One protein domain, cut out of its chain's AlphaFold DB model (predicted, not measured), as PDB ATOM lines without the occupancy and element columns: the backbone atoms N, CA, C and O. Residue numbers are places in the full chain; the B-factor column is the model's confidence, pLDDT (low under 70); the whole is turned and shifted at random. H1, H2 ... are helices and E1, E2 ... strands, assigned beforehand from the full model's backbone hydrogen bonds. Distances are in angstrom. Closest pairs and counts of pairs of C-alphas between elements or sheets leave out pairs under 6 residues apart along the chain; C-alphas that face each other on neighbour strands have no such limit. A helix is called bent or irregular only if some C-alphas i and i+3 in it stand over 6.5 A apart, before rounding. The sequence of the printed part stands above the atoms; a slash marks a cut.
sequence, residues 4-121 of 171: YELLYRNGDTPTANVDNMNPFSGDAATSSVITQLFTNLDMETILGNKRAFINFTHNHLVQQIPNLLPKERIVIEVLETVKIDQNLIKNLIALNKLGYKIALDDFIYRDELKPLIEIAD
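This is residues 4 to 121 of the 171 residues of the protein "Putative Diguanylate phosphodiesterase (EAL domain)" of Legionella shakespearei DSM 23087 (UniProt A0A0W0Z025). A small wall of three parallel strands is half ringed by helices: H1 lies beyond the E1 edge, H3, H4 and H5 sit along one side, and H6 lies beyond the E3 edge. A long unnamed stretch, residues 4 to 22, comes first, and its residues 4 to 5 pair with E1. The 118 printed residues have six named helices and three strands, in the order H1 H2 E1 H3 H4 E2 H5 E3 H6, class mixed, sheet order E1 E2 E3. The whole is compact, with a radius of gyration of the C-alphas of 14.1 A and spans of 39 by 31 by 23 A.

H1, residues 23 to 39, begins at C-alpha (16.267, 16.560, 37.587) and is 23.8 A long. H2 is 43 to 47, E1 51 to 56 at 15.2 A, H3 58 to 62, H4 65 to 68, E2 74 to 78 at 12.6 A. H5, 86 to 98, is 18.5 A; E3 is 101 to 104. H6, 111 to 119, 14.6 A, ends at (10.771, 29.702, 18.834) and is irregular: C-alphas 112 and 115 are 7.3 A apart.

E1 and E2 are parallel at 30 degrees, with N 54 and O 75 3.0 A apart, within hydrogen-bond range. E2 and E3 are parallel at 31 degrees, with N 76 and O 101 at 2.8 A. E1, H3 H4, E2 and E2, H5, E3 are strand-helix-strand units, parallel neighbour strands joined through helices, each with a right-handed crossover. H1 only grazes the sheet; its closest C-alpha pair with E1 is Thr 30 and Phe 56, 6.5 A. H2 is not on the sheet. H3 is only just on it, with 5 pairs of C-alphas within 10 A, and only grazes it; H4 grazes it too. H5 touches H3 with residues 87 to 92 alone, closest C-alphas Val 62 and Leu 88, 5.7 A. H5 and H6, which both only graze the sheet, touch at a shallow tilt of 19 degrees, the same way, closest C-alphas Ile 93 and Ile 119, 6.5 A. Every O i to N i+4 pair is within range in H1, H2, H3 and H5; H6 has 2 of 5, and 4 of 6 O i to N i+3 pairs; H4 is too short for an O i to N i+4 pair.

The C-alphas of Asn 40 and Asp 111, the two farthest apart, are 41.5 A apart. The printed part has no cut and no long link. The mean pLDDT of the printed part is 77.9, and residues 4 to 47 are under 70.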
ATOM      1  N   TYR A   4      -1.598  33.683  35.331       56.75
ATOM      2  CA  TYR A   4      -1.155  33.142  36.617       56.75
ATOM      3  C   TYR A   4       0.049  32.224  36.378       56.75
ATOM      4  O   TYR A   4       0.029  31.441  35.431       56.75
ATOM      5  N   GLU A   5       1.058  32.304  37.237       66.50
ATOM      6  CA  GLU A   5       2.171  31.354  37.288       66.50
ATOM      7  C   GLU A   5       1.881  30.309  38.369       66.50
ATOM      8  O   GLU A   5       1.447  30.651  39.475       66.50
ATOM      9  N   LEU A   6       2.049  29.030  38.036       61.00
ATOM     10  CA  LEU A   6       1.780  27.929  38.958       61.00
ATOM     11  C   LEU A   6       3.090  27.297  39.407       61.00
ATOM     12  O   LEU A   6       3.701  26.508  38.690       61.00
ATOM     13  N   LEU A   7       3.480  27.615  40.638       59.56
ATOM     14  CA  LEU A   7       4.682  27.081  41.261       59.56
ATOM     15  C   LEU A   7       4.336  25.882  42.145       59.56
ATOM     16  O   LEU A   7       3.449  25.954  42.999       59.56
ATOM     17  N   TYR A   8       5.063  24.778  41.970       48.50
ATOM     18  CA  TYR A   8       5.006  23.668  42.916       48.50
ATOM     19  C   TYR A   8       5.680  24.065  44.230       48.50
ATOM     20  O   TYR A   8       6.811  24.552  44.235       48.50
ATOM     21  N   ARG A   9       5.020  23.796  45.358       49.97
ATOM     22  CA  ARG A   9       5.584  24.019  46.689       49.97
ATOM     23  C   ARG A   9       5.364  22.782  47.555       49.97
ATOM     24  O   ARG A   9       4.236  22.486  47.933       49.97
ATOM     25  N   ASN A  10       6.446  22.079  47.891       39.25
ATOM     26  CA  ASN A  10       6.435  21.095  48.975       39.25
ATOM     27  C   ASN A  10       6.354  21.861  50.313       39.25
ATOM     28  O   ASN A  10       7.230  22.681  50.595       39.25
ATOM     29  N   GLY A  11       5.310  21.634  51.123       41.06
ATOM     30  CA  GLY A  11       5.257  22.133  52.515       41.06
ATOM     31  C   GLY A  11       6.477  21.608  53.285       41.06
ATOM     32  O   GLY A  11       6.869  20.467  53.075       41.06
ATOM     33  N   ASP A  12       7.253  22.379  54.050       38.78
ATOM     34  CA  ASP A  12       6.920  23.345  55.107       38.78
ATOM     35  C   ASP A  12       7.806  24.616  55.074       38.78
ATOM     36  O   ASP A  12       8.109  25.215  56.104       38.78
ATOM     37  N   THR A  13       8.271  25.056  53.901       37.41
ATOM     38  CA  THR A  13       9.163  26.233  53.803       37.41
ATOM     39  C   THR A  13       8.549  27.375  52.980       37.41
ATOM     40  O   THR A  13       7.733  27.118  52.091       37.41
ATOM     41  N   PRO A  14       8.859  28.660  53.280       39.84
ATOM     42  CA  PRO A  14       8.400  29.830  52.512       39.84
ATOM     43  C   PRO A  14       8.877  29.854  51.058       39.84
ATOM     44  O   PRO A  14       8.372  30.642  50.266       39.84
ATOM     45  N   THR A  15       9.848  29.010  50.720       41.88
ATOM     46  CA  THR A  15      10.527  28.975  49.432       41.88
ATOM     47  C   THR A  15      10.034  27.792  48.599       41.88
ATOM     48  O   THR A  15       9.827  26.691  49.113       41.88
ATOM     49  N   ALA A  16       9.841  28.008  47.297       43.47
ATOM     50  CA  ALA A  16       9.667  26.934  46.323       43.47
ATOM     51  C   ALA A  16      11.020  26.225  46.132       43.47
ATOM     52  O   ALA A  16      11.700  26.408  45.130       43.47
ATOM     53  N   ASN A  17      11.462  25.474  47.145       41.12
ATOM     54  CA  ASN A  17      12.693  24.691  47.072       41.12
ATOM     55  C   ASN A  17      12.421  23.424  46.259       41.12
ATOM     56  O   ASN A  17      12.225  22.339  46.808       41.12
ATOM     57  N   VAL A  18      12.374  23.579  44.941       50.38
ATOM     58  CA  VAL A  18      12.668  22.476  44.032       50.38
ATOM     59  C   VAL A  18      14.190  22.359  44.032       50.38
ATOM     60  O   VAL A  18      14.889  23.360  43.881       50.38
ATOM     61  N   ASP A  19      14.726  21.174  44.314       45.47
ATOM     62  CA  ASP A  19      16.172  20.967  44.278       45.47
ATOM     63  C   ASP A  19      16.612  20.987  42.811       45.47
ATOM     64  O   ASP A  19      16.655  19.952  42.143       45.47
ATOM     65  N   ASN A  20      16.879  22.188  42.291       46.22
ATOM     66  CA  ASN A  20      17.185  22.446  40.882       46.22
ATOM     67  C   ASN A  20      18.433  21.685  40.392       46.22
ATOM     68  O   ASN A  20      18.677  21.614  39.190       46.22
ATOM     69  N   MET A  21      19.219  21.092  41.301       39.97
ATOM     70  CA  MET A  21      20.351  20.223  40.961       39.97
ATOM     71  C   MET A  21      19.953  18.758  40.730       39.97
ATOM     72  O   MET A  21      20.739  17.997  40.164       39.97
ATOM     73  N   ASN A  22      18.747  18.352  41.134       46.72
ATOM     74  CA  ASN A  22      18.209  17.019  40.913       46.72
ATOM     75  C   ASN A  22      17.065  17.065  39.879       46.72
ATOM     76  O   ASN A  22      15.954  17.478  40.222       46.72
ATOM     77  N   PRO A  23      17.283  16.577  38.642       48.31
ATOM     78  CA  PRO A  23      16.267  16.560  37.587       48.31
ATOM     79  C   PRO A  23      14.963  15.866  38.004       48.31
ATOM     80  O   PRO A  23      13.883  16.278  37.594       48.31
ATOM     81  N   PHE A  24      15.049  14.852  38.875       55.88
ATOM     82  CA  PHE A  24      13.877  14.130  39.374       55.88
ATOM     83  C   PHE A  24      12.990  14.986  40.286       55.88
ATOM     84  O   PHE A  24      11.794  14.719  40.396       55.88
ATOM     85  N   SER A  25      13.548  16.009  40.941       58.38
ATOM     86  CA  SER A  25      12.782  16.898  41.819       58.38
ATOM     87  C   SER A  25      11.940  17.895  41.011       58.38
ATOM     88  O   SER A  25      10.763  18.086  41.318       58.38
ATOM     89  N   GLY A  26      12.501  18.438  39.922       58.53
ATOM     90  CA  GLY A  26      11.777  19.248  38.938       58.53
ATOM     91  C   GLY A  26      10.692  18.443  38.227       58.53
ATOM     92  O   GLY A  26       9.572  18.926  38.052       58.53
ATOM     93  N   ASP A  27      10.991  17.180  37.907       62.72
ATOM     94  CA  ASP A  27      10.027  16.284  37.276       62.72
ATOM     95  C   ASP A  27       8.800  16.019  38.160       62.72
ATOM     96  O   ASP A  27       7.648  16.141  37.725       62.72
ATOM     97  N   ALA A  28       9.038  15.726  39.440       62.25
ATOM     98  CA  ALA A  28       7.982  15.536  40.427       62.25
ATOM     99  C   ALA A  28       7.170  16.818  40.673       62.25
ATOM    100  O   ALA A  28       5.949  16.746  40.831       62.25
ATOM    101  N   ALA A  29       7.820  17.985  40.667       59.16
ATOM    102  CA  ALA A  29       7.175  19.280  40.853       59.16
ATOM    103  C   ALA A  29       6.173  19.600  39.734       59.16
ATOM    104  O   ALA A  29       4.992  19.823  40.014       59.16
ATOM    105  N   THR A  30       6.594  19.554  38.463       62.84
ATOM    106  CA  THR A  30       5.672  19.786  37.339       62.84
ATOM    107  C   THR A  30       4.606  18.695  37.270       62.84
ATOM    108  O   THR A  30       3.438  19.011  37.067       62.84
ATOM    109  N   SER A  31       4.962  17.421  37.487       67.62
ATOM    110  CA  SER A  31       3.987  16.317  37.499       67.62
ATOM    111  C   SER A  31       2.919  16.514  38.571       67.62
ATOM    112  O   SER A  31       1.750  16.208  38.341       67.62
ATOM    113  N   SER A  32       3.293  17.073  39.720       63.62
ATOM    114  CA  SER A  32       2.356  17.405  40.791       63.62
ATOM    115  C   SER A  32       1.504  18.621  40.446       63.62
ATOM    116  O   SER A  32       0.304  18.557  40.659       63.62
ATOM    117  N   VAL A  33       2.057  19.683  39.842       65.06
ATOM    118  CA  VAL A  33       1.263  20.832  39.344       65.06
ATOM    119  C   VAL A  33       0.250  20.375  38.302       65.06
ATOM    120  O   VAL A  33      -0.928  20.706  38.410       65.06
ATOM    121  N   ILE A  34       0.679  19.557  37.339       68.06
ATOM    122  CA  ILE A  34      -0.198  18.920  36.355       68.06
ATOM    123  C   ILE A  34      -1.261  18.109  37.098       68.06
ATOM    124  O   ILE A  34      -2.447  18.375  36.949       68.06
ATOM    125  N   THR A  35      -0.869  17.184  37.972       64.19
ATOM    126  CA  THR A  35      -1.826  16.355  38.713       64.19
ATOM    127  C   THR A  35      -2.821  17.217  39.486       64.19
ATOM    128  O   THR A  35      -4.015  16.974  39.367       64.19
ATOM    129  N   GLN A  36      -2.394  18.263  40.197       60.62
ATOM    130  CA  GLN A  36      -3.276  19.178  40.927       60.62
ATOM    131  C   GLN A  36      -4.273  19.872  39.992       60.62
ATOM    132  O   GLN A  36      -5.464  19.918  40.303       60.62
ATOM    133  N   LEU A  37      -3.796  20.366  38.844       62.47
ATOM    134  CA  LEU A  37      -4.621  21.011  37.823       62.47
ATOM    135  C   LEU A  37      -5.680  20.063  37.247       62.47
ATOM    136  O   LEU A  37      -6.788  20.512  36.974       62.47
ATOM    137  N   PHE A  38      -5.368  18.772  37.087       61.03
ATOM    138  CA  PHE A  38      -6.283  17.800  36.465       61.03
ATOM    139  C   PHE A  38      -7.089  16.939  37.440       61.03
ATOM    140  O   PHE A  38      -8.100  16.377  37.034       61.03
ATOM    141  N   THR A  39      -6.682  16.807  38.704       57.50
ATOM    142  CA  THR A  39      -7.413  15.986  39.691       57.50
ATOM    143  C   THR A  39      -8.445  16.773  40.481       57.50
ATOM    144  O   THR A  39      -9.436  16.184  40.901       57.50
ATOM    145  N   ASN A  40      -8.252  18.082  40.674       47.34
ATOM    146  CA  ASN A  40      -9.045  18.844  41.643       47.34
ATOM    147  C   ASN A  40      -9.783  20.067  41.074       47.34
ATOM    148  O   ASN A  40     -10.430  20.765  41.854       47.34
ATOM    149  N   LEU A  41      -9.675  20.390  39.775       53.62
ATOM    150  CA  LEU A  41     -10.020  21.737  39.304       53.62
ATOM    151  C   LEU A  41     -10.810  21.818  37.995       53.62
ATOM    152  O   LEU A  41     -10.343  21.422  36.931       53.62
ATOM    153  N   ASP A  42     -11.948  22.517  38.067       58.38
ATOM    154  CA  ASP A  42     -12.462  23.300  36.947       58.38
ATOM    155  C   ASP A  42     -11.455  24.425  36.670       58.38
ATOM    156  O   ASP A  42     -11.438  25.454  37.347       58.38
ATOM    157  N   MET A  43     -10.592  24.234  35.671       60.41
ATOM    158  CA  MET A  43      -9.622  25.236  35.199       60.41
ATOM    159  C   MET A  43     -10.257  26.618  34.946       60.41
ATOM    160  O   MET A  43      -9.581  27.638  35.069       60.41
ATOM    161  N   GLU A  44     -11.554  26.669  34.617       58.47
ATOM    162  CA  GLU A  44     -12.323  27.915  34.511       58.47
ATOM    163  C   GLU A  44     -12.439  28.662  35.839       58.47
ATOM    164  O   GLU A  44     -12.304  29.882  35.860       58.47
ATOM    165  N   THR A  45     -12.621  27.954  36.948       58.12
ATOM    166  CA  THR A  45     -12.837  28.557  38.266       58.12
ATOM    167  C   THR A  45     -11.567  29.222  38.809       58.12
ATOM    168  O   THR A  45     -11.659  30.251  39.474       58.12
ATOM    169  N   ILE A  46     -10.375  28.694  38.495       63.38
ATOM    170  CA  ILE A  46      -9.099  29.315  38.904       63.38
ATOM    171  C   ILE A  46      -8.612  30.351  37.901       63.38
ATOM    172  O   ILE A  46      -8.249  31.465  38.278       63.38
ATOM    173  N   LEU A  47      -8.519  29.973  36.627       64.25
ATOM    174  CA  LEU A  47      -7.828  30.794  35.633       64.25
ATOM    175  C   LEU A  47      -8.784  31.768  34.937       64.25
ATOM    176  O   LEU A  47      -8.332  32.713  34.282       64.25
ATOM    177  N   GLY A  48     -10.101  31.566  35.048       70.38
ATOM    178  CA  GLY A  48     -11.084  32.256  34.220       70.38
ATOM    179  C   GLY A  48     -10.781  32.004  32.745       70.38
ATOM    180  O   GLY A  48     -10.643  30.860  32.317       70.38
ATOM    181  N   ASN A  49     -10.584  33.083  31.983       71.00
ATOM    182  CA  ASN A  49     -10.180  33.049  30.568       71.00
ATOM    183  C   ASN A  49      -8.664  33.222  30.351       71.00
ATOM    184  O   ASN A  49      -8.229  33.478  29.228       71.00
ATOM    185  N   LYS A  50      -7.852  33.150  31.410       77.81
ATOM    186  CA  LYS A  50      -6.403  33.378  31.332       77.81
ATOM    187  C   LYS A  50      -5.642  32.082  31.069       77.81
ATOM    188  O   LYS A  50      -6.174  30.982  31.223       77.81
ATOM    189  N   ARG A  51      -4.373  32.236  30.687       84.69
ATOM    190  CA  ARG A  51      -3.421  31.129  30.570       84.69
ATOM    191  C   ARG A  51      -2.622  30.960  31.858       84.69
ATOM    192  O   ARG A  51      -2.308  31.954  32.515       84.69
ATOM    193  N   ALA A  52      -2.295  29.714  32.174       86.12
ATOM    194  CA  ALA A  52      -1.343  29.353  33.212       86.12
ATOM    195  C   ALA A  52       0.058  29.201  32.617       86.12
ATOM    196  O   ALA A  52       0.237  28.494  31.627       86.12
ATOM    197  N   PHE A  53       1.037  29.850  33.223       89.12
ATOM    198  CA  PHE A  53       2.448  29.629  32.943       89.12
ATOM    199  C   PHE A  53       2.907  28.420  33.769       89.12
ATOM    200  O   PHE A  53       2.585  28.326  34.960       89.12
ATOM    201  N   ILE A  54       3.503  27.434  33.095       87.31
ATOM    202  CA  ILE A  54       3.895  26.158  33.697       87.31
ATOM    203  C   ILE A  54       5.340  25.856  33.321       87.31
ATOM    204  O   ILE A  54       5.658  25.691  32.141       87.31
ATOM    205  N   ASN A  55       6.162  25.681  34.350       89.81
ATOM    206  CA  ASN A  55       7.560  25.295  34.235       89.81
ATOM    207  C   ASN A  55       7.726  23.835  33.813       89.81
ATOM    208  O   ASN A  55       7.242  22.911  34.480       89.81
ATOM    209  N   PHE A  56       8.469  23.624  32.726       87.31
ATOM    210  CA  PHE A  56       8.831  22.304  32.228       87.31
ATOM    211  C   PHE A  56      10.344  22.100  32.227       87.31
ATOM    212  O   PHE A  56      11.110  22.861  31.636       87.31
ATOM    213  N   THR A  57      10.769  20.999  32.841       87.38
ATOM    214  CA  THR A  57      12.134  20.491  32.743       87.38
ATOM    215  C   THR A  57      12.444  20.006  31.324       87.38
ATOM    216  O   THR A  57      11.555  19.753  30.503       87.38
ATOM    217  N   HIS A  58      13.732  19.782  31.052       90.06
ATOM    218  CA  HIS A  58      14.194  19.164  29.806       90.06
ATOM    219  C   HIS A  58      13.472  17.843  29.522       90.06
ATOM    220  O   HIS A  58      12.988  17.629  28.410       90.06
ATOM    221  N   ASN A  59      13.354  16.987  30.540       87.50
ATOM    222  CA  ASN A  59      12.766  15.665  30.392       87.50
ATOM    223  C   ASN A  59      11.283  15.754  30.006       87.50
ATOM    224  O   ASN A  59      10.866  15.085  29.064       87.50
ATOM    225  N   HIS A  60      10.503  16.642  30.632       89.06
ATOM    226  CA  HIS A  60       9.107  16.849  30.236       89.06
ATOM    227  C   HIS A  60       8.952  17.292  28.783       89.06
ATOM    228  O   HIS A  60       8.055  16.822  28.081       89.06
ATOM    229  N   LEU A  61       9.819  18.199  28.326       93.31
ATOM    230  CA  LEU A  61       9.782  18.723  26.961       93.31
ATOM    231  C   LEU A  61      10.168  17.645  25.945       93.31
ATOM    232  O   LEU A  61       9.511  17.506  24.913       93.31
ATOM    233  N   VAL A  62      11.188  16.837  26.251       91.62
ATOM    234  CA  VAL A  62      11.612  15.717  25.399       91.62
ATOM    235  C   VAL A  62      10.563  14.607  25.352       91.62
ATOM    236  O   VAL A  62      10.317  14.052  24.282       91.62
ATOM    237  N   GLN A  63       9.911  14.317  26.478       89.38
ATOM    238  CA  GLN A  63       8.814  13.348  26.574       89.38
ATOM    239  C   GLN A  63       7.465  13.898  26.081       89.38
ATOM    240  O   GLN A  63       6.470  13.179  26.093       89.38
ATOM    241  N   GLN A  64       7.420  15.156  25.628       89.25
ATOM    242  CA  GLN A  64       6.217  15.831  25.134       89.25
ATOM    243  C   GLN A  64       5.049  15.858  26.133       89.25
ATOM    244  O   GLN A  64       3.885  15.882  25.734       89.25
ATOM    245  N   ILE A  65       5.345  15.930  27.433       88.38
ATOM    246  CA  ILE A  65       4.337  16.075  28.494       88.38
ATOM    247  C   ILE A  65       3.381  17.259  28.258       88.38
ATOM    248  O   ILE A  65       2.184  17.083  28.499       88.38
ATOM    249  N   PRO A  66       3.810  18.425  27.721       91.12
ATOM    250  CA  PRO A  66       2.875  19.510  27.429       91.12
ATOM    251  C   PRO A  66       1.720  19.136  26.484       91.12
ATOM    252  O   PRO A  66       0.661  19.751  26.571       91.12
ATOM    253  N   ASN A  67       1.868  18.108  25.634       90.31
ATOM    254  CA  ASN A  67       0.795  17.646  24.739       90.31
ATOM    255  C   ASN A  67      -0.421  17.078  25.485       90.31
ATOM    256  O   ASN A  67      -1.498  16.953  24.906       90.31
ATOM    257  N   LEU A  68      -0.261  16.728  26.762       87.06
ATOM    258  CA  LEU A  68      -1.351  16.265  27.620       87.06
ATOM    259  C   LEU A  68      -2.236  17.423  28.107       87.06
ATOM    260  O   LEU A  68      -3.267  17.195  28.733       87.06
ATOM    261  N   LEU A  69      -1.826  18.666  27.838       86.00
ATOM    262  CA  LEU A  69      -2.422  19.879  28.376       86.00
ATOM    263  C   LEU A  69      -3.119  20.680  27.271       86.00
ATOM    264  O   LEU A  69      -2.611  20.752  26.150       86.00
ATOM    265  N   PRO A  70      -4.249  21.347  27.560       86.00
ATOM    266  CA  PRO A  70      -4.935  22.174  26.574       86.00
ATOM    267  C   PRO A  70      -4.101  23.417  26.235       86.00
ATOM    268  O   PRO A  70      -3.941  24.320  27.058       86.00
ATOM    269  N   LYS A  71      -3.589  23.479  25.000       90.00
ATOM    270  CA  LYS A  71      -2.703  24.551  24.507       90.00
ATOM    271  C   LYS A  71      -3.286  25.957  24.644       90.00
ATOM    272  O   LYS A  71      -2.549  26.922  24.812       90.00
ATOM    273  N   GLU A  72      -4.609  26.099  24.602       88.19
ATOM    274  CA  GLU A  72      -5.285  27.387  24.751       88.19
ATOM    275  C   GLU A  72      -5.168  27.941  26.176       88.19
ATOM    276  O   GLU A  72      -5.298  29.153  26.364       88.19
ATOM    277  N   ARG A  73      -4.910  27.065  27.156       84.75
ATOM    278  CA  ARG A  73      -4.937  27.354  28.594       84.75
ATOM    279  C   ARG A  73      -3.559  27.466  29.226       84.75
ATOM    280  O   ARG A  73      -3.493  27.875  30.380       84.75
ATOM    281  N   ILE A  74      -2.490  27.120  28.513       88.94
ATOM    282  CA  ILE A  74      -1.145  27.107  29.088       88.94
ATOM    283  C   ILE A  74      -0.133  27.895  28.257       88.94
ATOM    284  O   ILE A  74      -0.295  28.089  27.051       88.94
ATOM    285  N   VAL A  75       0.926  28.327  28.928       94.69
ATOM    286  CA  VAL A  75       2.193  28.750  28.339       94.69
ATOM    287  C   VAL A  75       3.267  27.818  28.890       94.69
ATOM    288  O   VAL A  75       3.334  27.587  30.094       94.69
ATOM    289  N   ILE A  76       4.059  27.245  27.991       95.94
ATOM    290  CA  ILE A  76       5.171  26.353  28.312       95.94
ATOM    291  C   ILE A  76       6.366  27.220  28.683       95.94
ATOM    292  O   ILE A  76       6.918  27.877  27.803       95.94
ATOM    293  N   GLU A  77       6.771  27.215  29.947       96.00
ATOM    294  CA  GLU A  77       7.999  27.869  30.394       96.00
ATOM    295  C   GLU A  77       9.171  26.895  30.321       96.00
ATOM    296  O   GLU A  77       9.167  25.818  30.928       96.00
ATOM    297  N   VAL A  78      10.166  27.271  29.523       95.69
ATOM    298  CA  VAL A  78      11.446  26.578  29.423       95.69
ATOM    299  C   VAL A  78      12.389  27.218  30.427       95.69
ATOM    300  O   VAL A  78      12.751  28.385  30.267       95.69
ATOM    301  N   LEU A  79      12.791  26.439  31.431       92.44
ATOM    302  CA  LEU A  79      13.711  26.896  32.469       92.44
ATOM    303  C   LEU A  79      15.089  27.238  31.880       92.44
ATOM    304  O   LEU A  79      15.594  26.562  30.977       92.44
ATOM    305  N   GLU A  80      15.743  28.233  32.459       88.69
ATOM    306  CA  GLU A  80      17.090  28.713  32.156       88.69
ATOM    307  C   GLU A  80      18.183  27.645  32.347       88.69
ATOM    308  O   GLU A  80      19.242  27.700  31.708       88.69
ATOM    309  N   THR A  81      17.905  26.656  33.206       87.19
ATOM    310  CA  THR A  81      18.768  25.508  33.538       87.19
ATOM    311  C   THR A  81      18.679  24.349  32.541       87.19
ATOM    312  O   THR A  81      19.463  23.397  32.617       87.19
ATOM    313  N   VAL A  82      17.736  24.391  31.594       88.69
ATOM    314  CA  VAL A  82      17.533  23.306  30.631       88.69
ATOM    315  C   VAL A  82      18.731  23.174  29.689       88.69
ATOM    316  O   VAL A  82      19.174  24.129  29.052       88.69
ATOM    317  N   LYS A  83      19.224  21.939  29.532       89.88
ATOM    318  CA  LYS A  83      20.257  21.616  28.544       89.88
ATOM    319  C   LYS A  83      19.722  21.809  27.125       89.88
ATOM    320  O   LYS A  83      18.795  21.122  26.707       89.88
ATOM    321  N   ILE A  84      20.375  22.664  26.346       93.88
ATOM    322  CA  ILE A  84      20.015  22.890  24.946       93.88
ATOM    323  C   ILE A  84      20.637  21.791  24.081       93.88
ATOM    324  O   ILE A  84      21.855  21.697  23.938       93.88
ATOM    325  N   ASP A  85      19.794  20.947  23.494       95.00
ATOM    326  CA  ASP A  85      20.199  19.937  22.519       95.00
ATOM    327  C   ASP A  85      19.204  19.847  21.351       95.00
ATOM    328  O   ASP A  85      18.146  20.483  21.335       95.00
ATOM    329  N   GLN A  86      19.554  19.054  20.337       94.94
ATOM    330  CA  GLN A  86      18.728  18.902  19.137       94.94
ATOM    331  C   GLN A  86      17.345  18.303  19.435       94.94
ATOM    332  O   GLN A  86      16.383  18.633  18.740       94.94
ATOM    333  N   ASN A  87      17.225  17.447  20.456       95.00
ATOM    334  CA  ASN A  87      15.949  16.841  20.825       95.00
ATOM    335  C   ASN A  87      15.024  17.879  21.453       95.00
ATOM    336  O   ASN A  87      13.854  17.951  21.074       95.00
ATOM    337  N   LEU A  88      15.539  18.715  22.355       96.12
ATOM    338  CA  LEU A  88      14.789  19.823  22.935       96.12
ATOM    339  C   LEU A  88      14.277  20.764  21.840       96.12
ATOM    340  O   LEU A  88      13.073  20.993  21.745       96.12
ATOM    341  N   ILE A  89      15.175  21.258  20.980       97.06
ATOM    342  CA  ILE A  89      14.831  22.214  19.915       97.06
ATOM    343  C   ILE A  89      13.748  21.625  19.003       97.06
ATOM    344  O   ILE A  89      12.741  22.274  18.724       97.06
ATOM    345  N   LYS A  90      13.908  20.364  18.580       97.12
ATOM    346  CA  LYS A  90      12.923  19.671  17.739       97.12
ATOM    347  C   LYS A  90      11.547  19.589  18.406       97.12
ATOM    348  O   LYS A  90      10.540  19.813  17.732       97.12
ATOM    349  N   ASN A  91      11.494  19.272  19.699       97.00
ATOM    350  CA  ASN A  91      10.234  19.173  20.434       97.00
ATOM    351  C   ASN A  91       9.580  20.545  20.646       97.00
ATOM    352  O   ASN A  91       8.378  20.671  20.430       97.00
ATOM    353  N   LEU A  92      10.351  21.593  20.954       97.81
ATOM    354  CA  LEU A  92       9.826  22.961  21.066       97.81
ATOM    355  C   LEU A  92       9.256  23.469  19.734       97.81
ATOM    356  O   LEU A  92       8.163  24.031  19.711       97.81
ATOM    357  N   ILE A  93       9.923  23.196  18.607       97.31
ATOM    358  CA  ILE A  93       9.384  23.508  17.271       97.31
ATOM    359  C   ILE A  93       8.064  22.762  17.027       97.31
ATOM    360  O   ILE A  93       7.125  23.333  16.471       97.31
ATOM    361  N   ALA A  94       7.976  21.486  17.413       97.12
ATOM    362  CA  ALA A  94       6.752  20.704  17.254       97.12
ATOM    363  C   ALA A  94       5.599  21.275  18.098       97.12
ATOM    364  O   ALA A  94       4.499  21.459  17.578       97.12
ATOM    365  N   LEU A  95       5.866  21.627  19.356       97.00
ATOM    366  CA  LEU A  95       4.901  22.255  20.262       97.00
ATOM    367  C   LEU A  95       4.419  23.611  19.727       97.00
ATOM    368  O   LEU A  95       3.213  23.855  19.662       97.00
ATOM    369  N   ASN A  96       5.337  24.455  19.248       96.19
ATOM    370  CA  ASN A  96       4.995  25.728  18.615       96.19
ATOM    371  C   ASN A  96       4.075  25.527  17.394       96.19
ATOM    372  O   ASN A  96       3.034  26.173  17.285       96.19
ATOM    373  N   LYS A  97       4.383  24.551  16.523       96.12
ATOM    374  CA  LYS A  97       3.548  24.201  15.355       96.12
ATOM    375  C   LYS A  97       2.161  23.676  15.727       96.12
ATOM    376  O   LYS A  97       1.219  23.873  14.964       96.12
ATOM    377  N   LEU A  98       2.021  23.021  16.878       96.06
ATOM    378  CA  LEU A  98       0.724  22.586  17.405       96.06
ATOM    379  C   LEU A  98      -0.102  23.749  17.980       96.06
ATOM    380  O   LEU A  98      -1.306  23.590  18.203       96.06
ATOM    381  N   GLY A  99       0.508  24.924  18.161       96.12
ATOM    382  CA  GLY A  99      -0.134  26.146  18.641       96.12
ATOM    383  C   GLY A  99       0.066  26.420  20.131       96.12
ATOM    384  O   GLY A  99      -0.611  27.300  20.664       96.12
ATOM    385  N   TYR A 100       0.962  25.692  20.805       96.56
ATOM    386  CA  TYR A 100       1.369  26.039  22.168       96.56
ATOM    387  C   TYR A 100       2.149  27.350  22.174       96.56
ATOM    388  O   TYR A 100       2.886  27.651  21.234       96.56
ATOM    389  N   LYS A 101       1.995  28.112  23.258       97.31
ATOM    390  CA  LYS A 101       2.838  29.273  23.537       97.31
ATOM    391  C   LYS A 101       4.043  28.873  24.359       97.31
ATOM    392  O   LYS A 101       3.896  28.092  25.295       97.31
ATOM    393  N   ILE A 102       5.199  29.423  24.007       98.06
ATOM    394  CA  ILE A 102       6.474  29.113  24.654       98.06
ATOM    395  C   ILE A 102       7.053  30.384  25.269       98.06
ATOM    396  O   ILE A 102       7.136  31.421  24.607       98.06
ATOM    397  N   ALA A 103       7.452  30.291  26.530       97.88
ATOM    398  CA  ALA A 103       8.158  31.317  27.274       97.88
ATOM    399  C   ALA A 103       9.558  30.815  27.656       97.88
ATOM    400  O   ALA A 103       9.725  29.638  27.977       97.88
ATOM    401  N   LEU A 104      10.558  31.695  27.607       97.31
ATOM    402  CA  LEU A 104      11.873  31.448  28.206       97.31
ATOM    403  C   LEU A 104      11.918  32.134  29.566       97.31
ATOM    404  O   LEU A 104      11.675  33.342  29.627       97.31
ATOM    405  N   ASP A 105      12.195  31.358  30.608       94.56
ATOM    406  CA  ASP A 105      12.231  31.824  31.993       94.56
ATOM    407  C   ASP A 105      13.616  32.365  32.381       94.56
ATOM    408  O   ASP A 105      14.610  31.953  31.772       94.56
ATOM    409  N   ASP A 106      13.668  33.310  33.331       92.00
ATOM    410  CA  ASP A 106      14.894  33.935  33.877       92.00
ATOM    411  C   ASP A 106      16.003  34.166  32.809       92.00
ATOM    412  O   ASP A 106      17.170  33.769  32.943       92.00
ATOM    413  N   PHE A 107      15.643  34.780  31.672       94.56
ATOM    414  CA  PHE A 107      16.481  34.760  30.473       94.56
ATOM    415  C   PHE A 107      17.740  35.624  30.602       94.56
ATOM    416  O   PHE A 107      17.686  36.847  30.740       94.56
ATOM    417  N   ILE A 108      18.899  35.000  30.393       92.06
ATOM    418  CA  ILE A 108      20.195  35.671  30.235       92.06
ATOM    419  C   ILE A 108      20.803  35.225  28.910       92.06
ATOM    420  O   ILE A 108      21.046  34.033  28.707       92.06
ATOM    421  N   TYR A 109      21.066  36.178  28.012       91.88
ATOM    422  CA  TYR A 109      21.538  35.871  26.665       91.88
ATOM    423  C   TYR A 109      22.840  35.055  26.667       91.88
ATOM    424  O   TYR A 109      23.832  35.410  27.305       91.88
ATOM    425  N   ARG A 110      22.835  33.982  25.870       92.25
ATOM    426  CA  ARG A 110      23.983  33.149  25.499       92.25
ATOM    427  C   ARG A 110      23.814  32.759  24.035       92.25
ATOM    428  O   ARG A 110      22.690  32.529  23.596       92.25
ATOM    429  N   ASP A 111      24.898  32.641  23.273       90.94
ATOM    430  CA  ASP A 111      24.798  32.341  21.833       90.94
ATOM    431  C   ASP A 111      24.072  31.017  21.531       90.94
ATOM    432  O   ASP A 111      23.380  30.902  20.520       90.94
ATOM    433  N   GLU A 112      24.177  30.042  22.432       92.06
ATOM    434  CA  GLU A 112      23.466  28.757  22.378       92.06
ATOM    435  C   GLU A 112      21.934  28.882  22.460       92.06
ATOM    436  O   GLU A 112      21.231  27.981  22.005       92.06
ATOM    437  N   LEU A 113      21.402  29.992  22.990       94.12
ATOM    438  CA  LEU A 113      19.962  30.229  23.138       94.12
ATOM    439  C   LEU A 113      19.299  30.741  21.856       94.12
ATOM    440  O   LEU A 113      18.072  30.762  21.796       94.12
ATOM    441  N   LYS A 114      20.058  31.114  20.815       94.00
ATOM    442  CA  LYS A 114      19.496  31.628  19.547       94.00
ATOM    443  C   LYS A 114      18.345  30.777  18.987       94.00
ATOM    444  O   LYS A 114      17.304  31.359  18.692       94.00
ATOM    445  N   PRO A 115      18.445  29.434  18.916       94.81
ATOM    446  CA  PRO A 115      17.340  28.613  18.425       94.81
ATOM    447  C   PRO A 115      16.087  28.710  19.301       94.81
ATOM    448  O   PRO A 115      14.977  28.640  18.791       94.81
ATOM    449  N   LEU A 116      16.246  28.874  20.617       96.19
ATOM    450  CA  LEU A 116      15.128  29.007  21.553       96.19
ATOM    451  C   LEU A 116      14.466  30.385  21.417       96.19
ATOM    452  O   LEU A 116      13.240  30.465  21.416       96.19
ATOM    453  N   ILE A 117      15.258  31.445  21.227       96.19
ATOM    454  CA  ILE A 117      14.765  32.813  20.987       96.19
ATOM    455  C   ILE A 117      13.892  32.871  19.725       96.19
ATOM    456  O   ILE A 117      12.869  33.549  19.719       96.19
ATOM    457  N   GLU A 118      14.257  32.140  18.667       94.69
ATOM    458  CA  GLU A 118      13.476  32.075  17.421       94.69
ATOM    459  C   GLU A 118      12.117  31.372  17.580       94.69
ATOM    460  O   GLU A 118      11.197  31.624  16.801       94.69
ATOM    461  N   ILE A 119      11.986  30.490  18.575       96.12
ATOM    462  CA  ILE A 119      10.771  29.702  18.834       96.12
ATOM    463  C   ILE A 119       9.867  30.382  19.874       96.12
ATOM    464  O   ILE A 119       8.652  30.171  19.871       96.12
ATOM    465  N   ALA A 120      10.453  31.167  20.779       97.62
ATOM    466  CA  ALA A 120       9.756  31.755  21.910       97.62
ATOM    467  C   ALA A 120       8.694  32.780  21.484       97.62
ATOM    468  O   ALA A 120       8.900  33.626  20.613       97.62
ATOM    469  N   ASP A 121       7.554  32.746  22.165       98.00
ATOM    470  CA  ASP A 121       6.539  33.794  22.097       98.00
ATOM    471  C   ASP A 121       6.766  34.861  23.169       98.00
ATOM    472  O   ASP A 121       6.372  36.016  22.988       98.00
TER     473      ASP A 121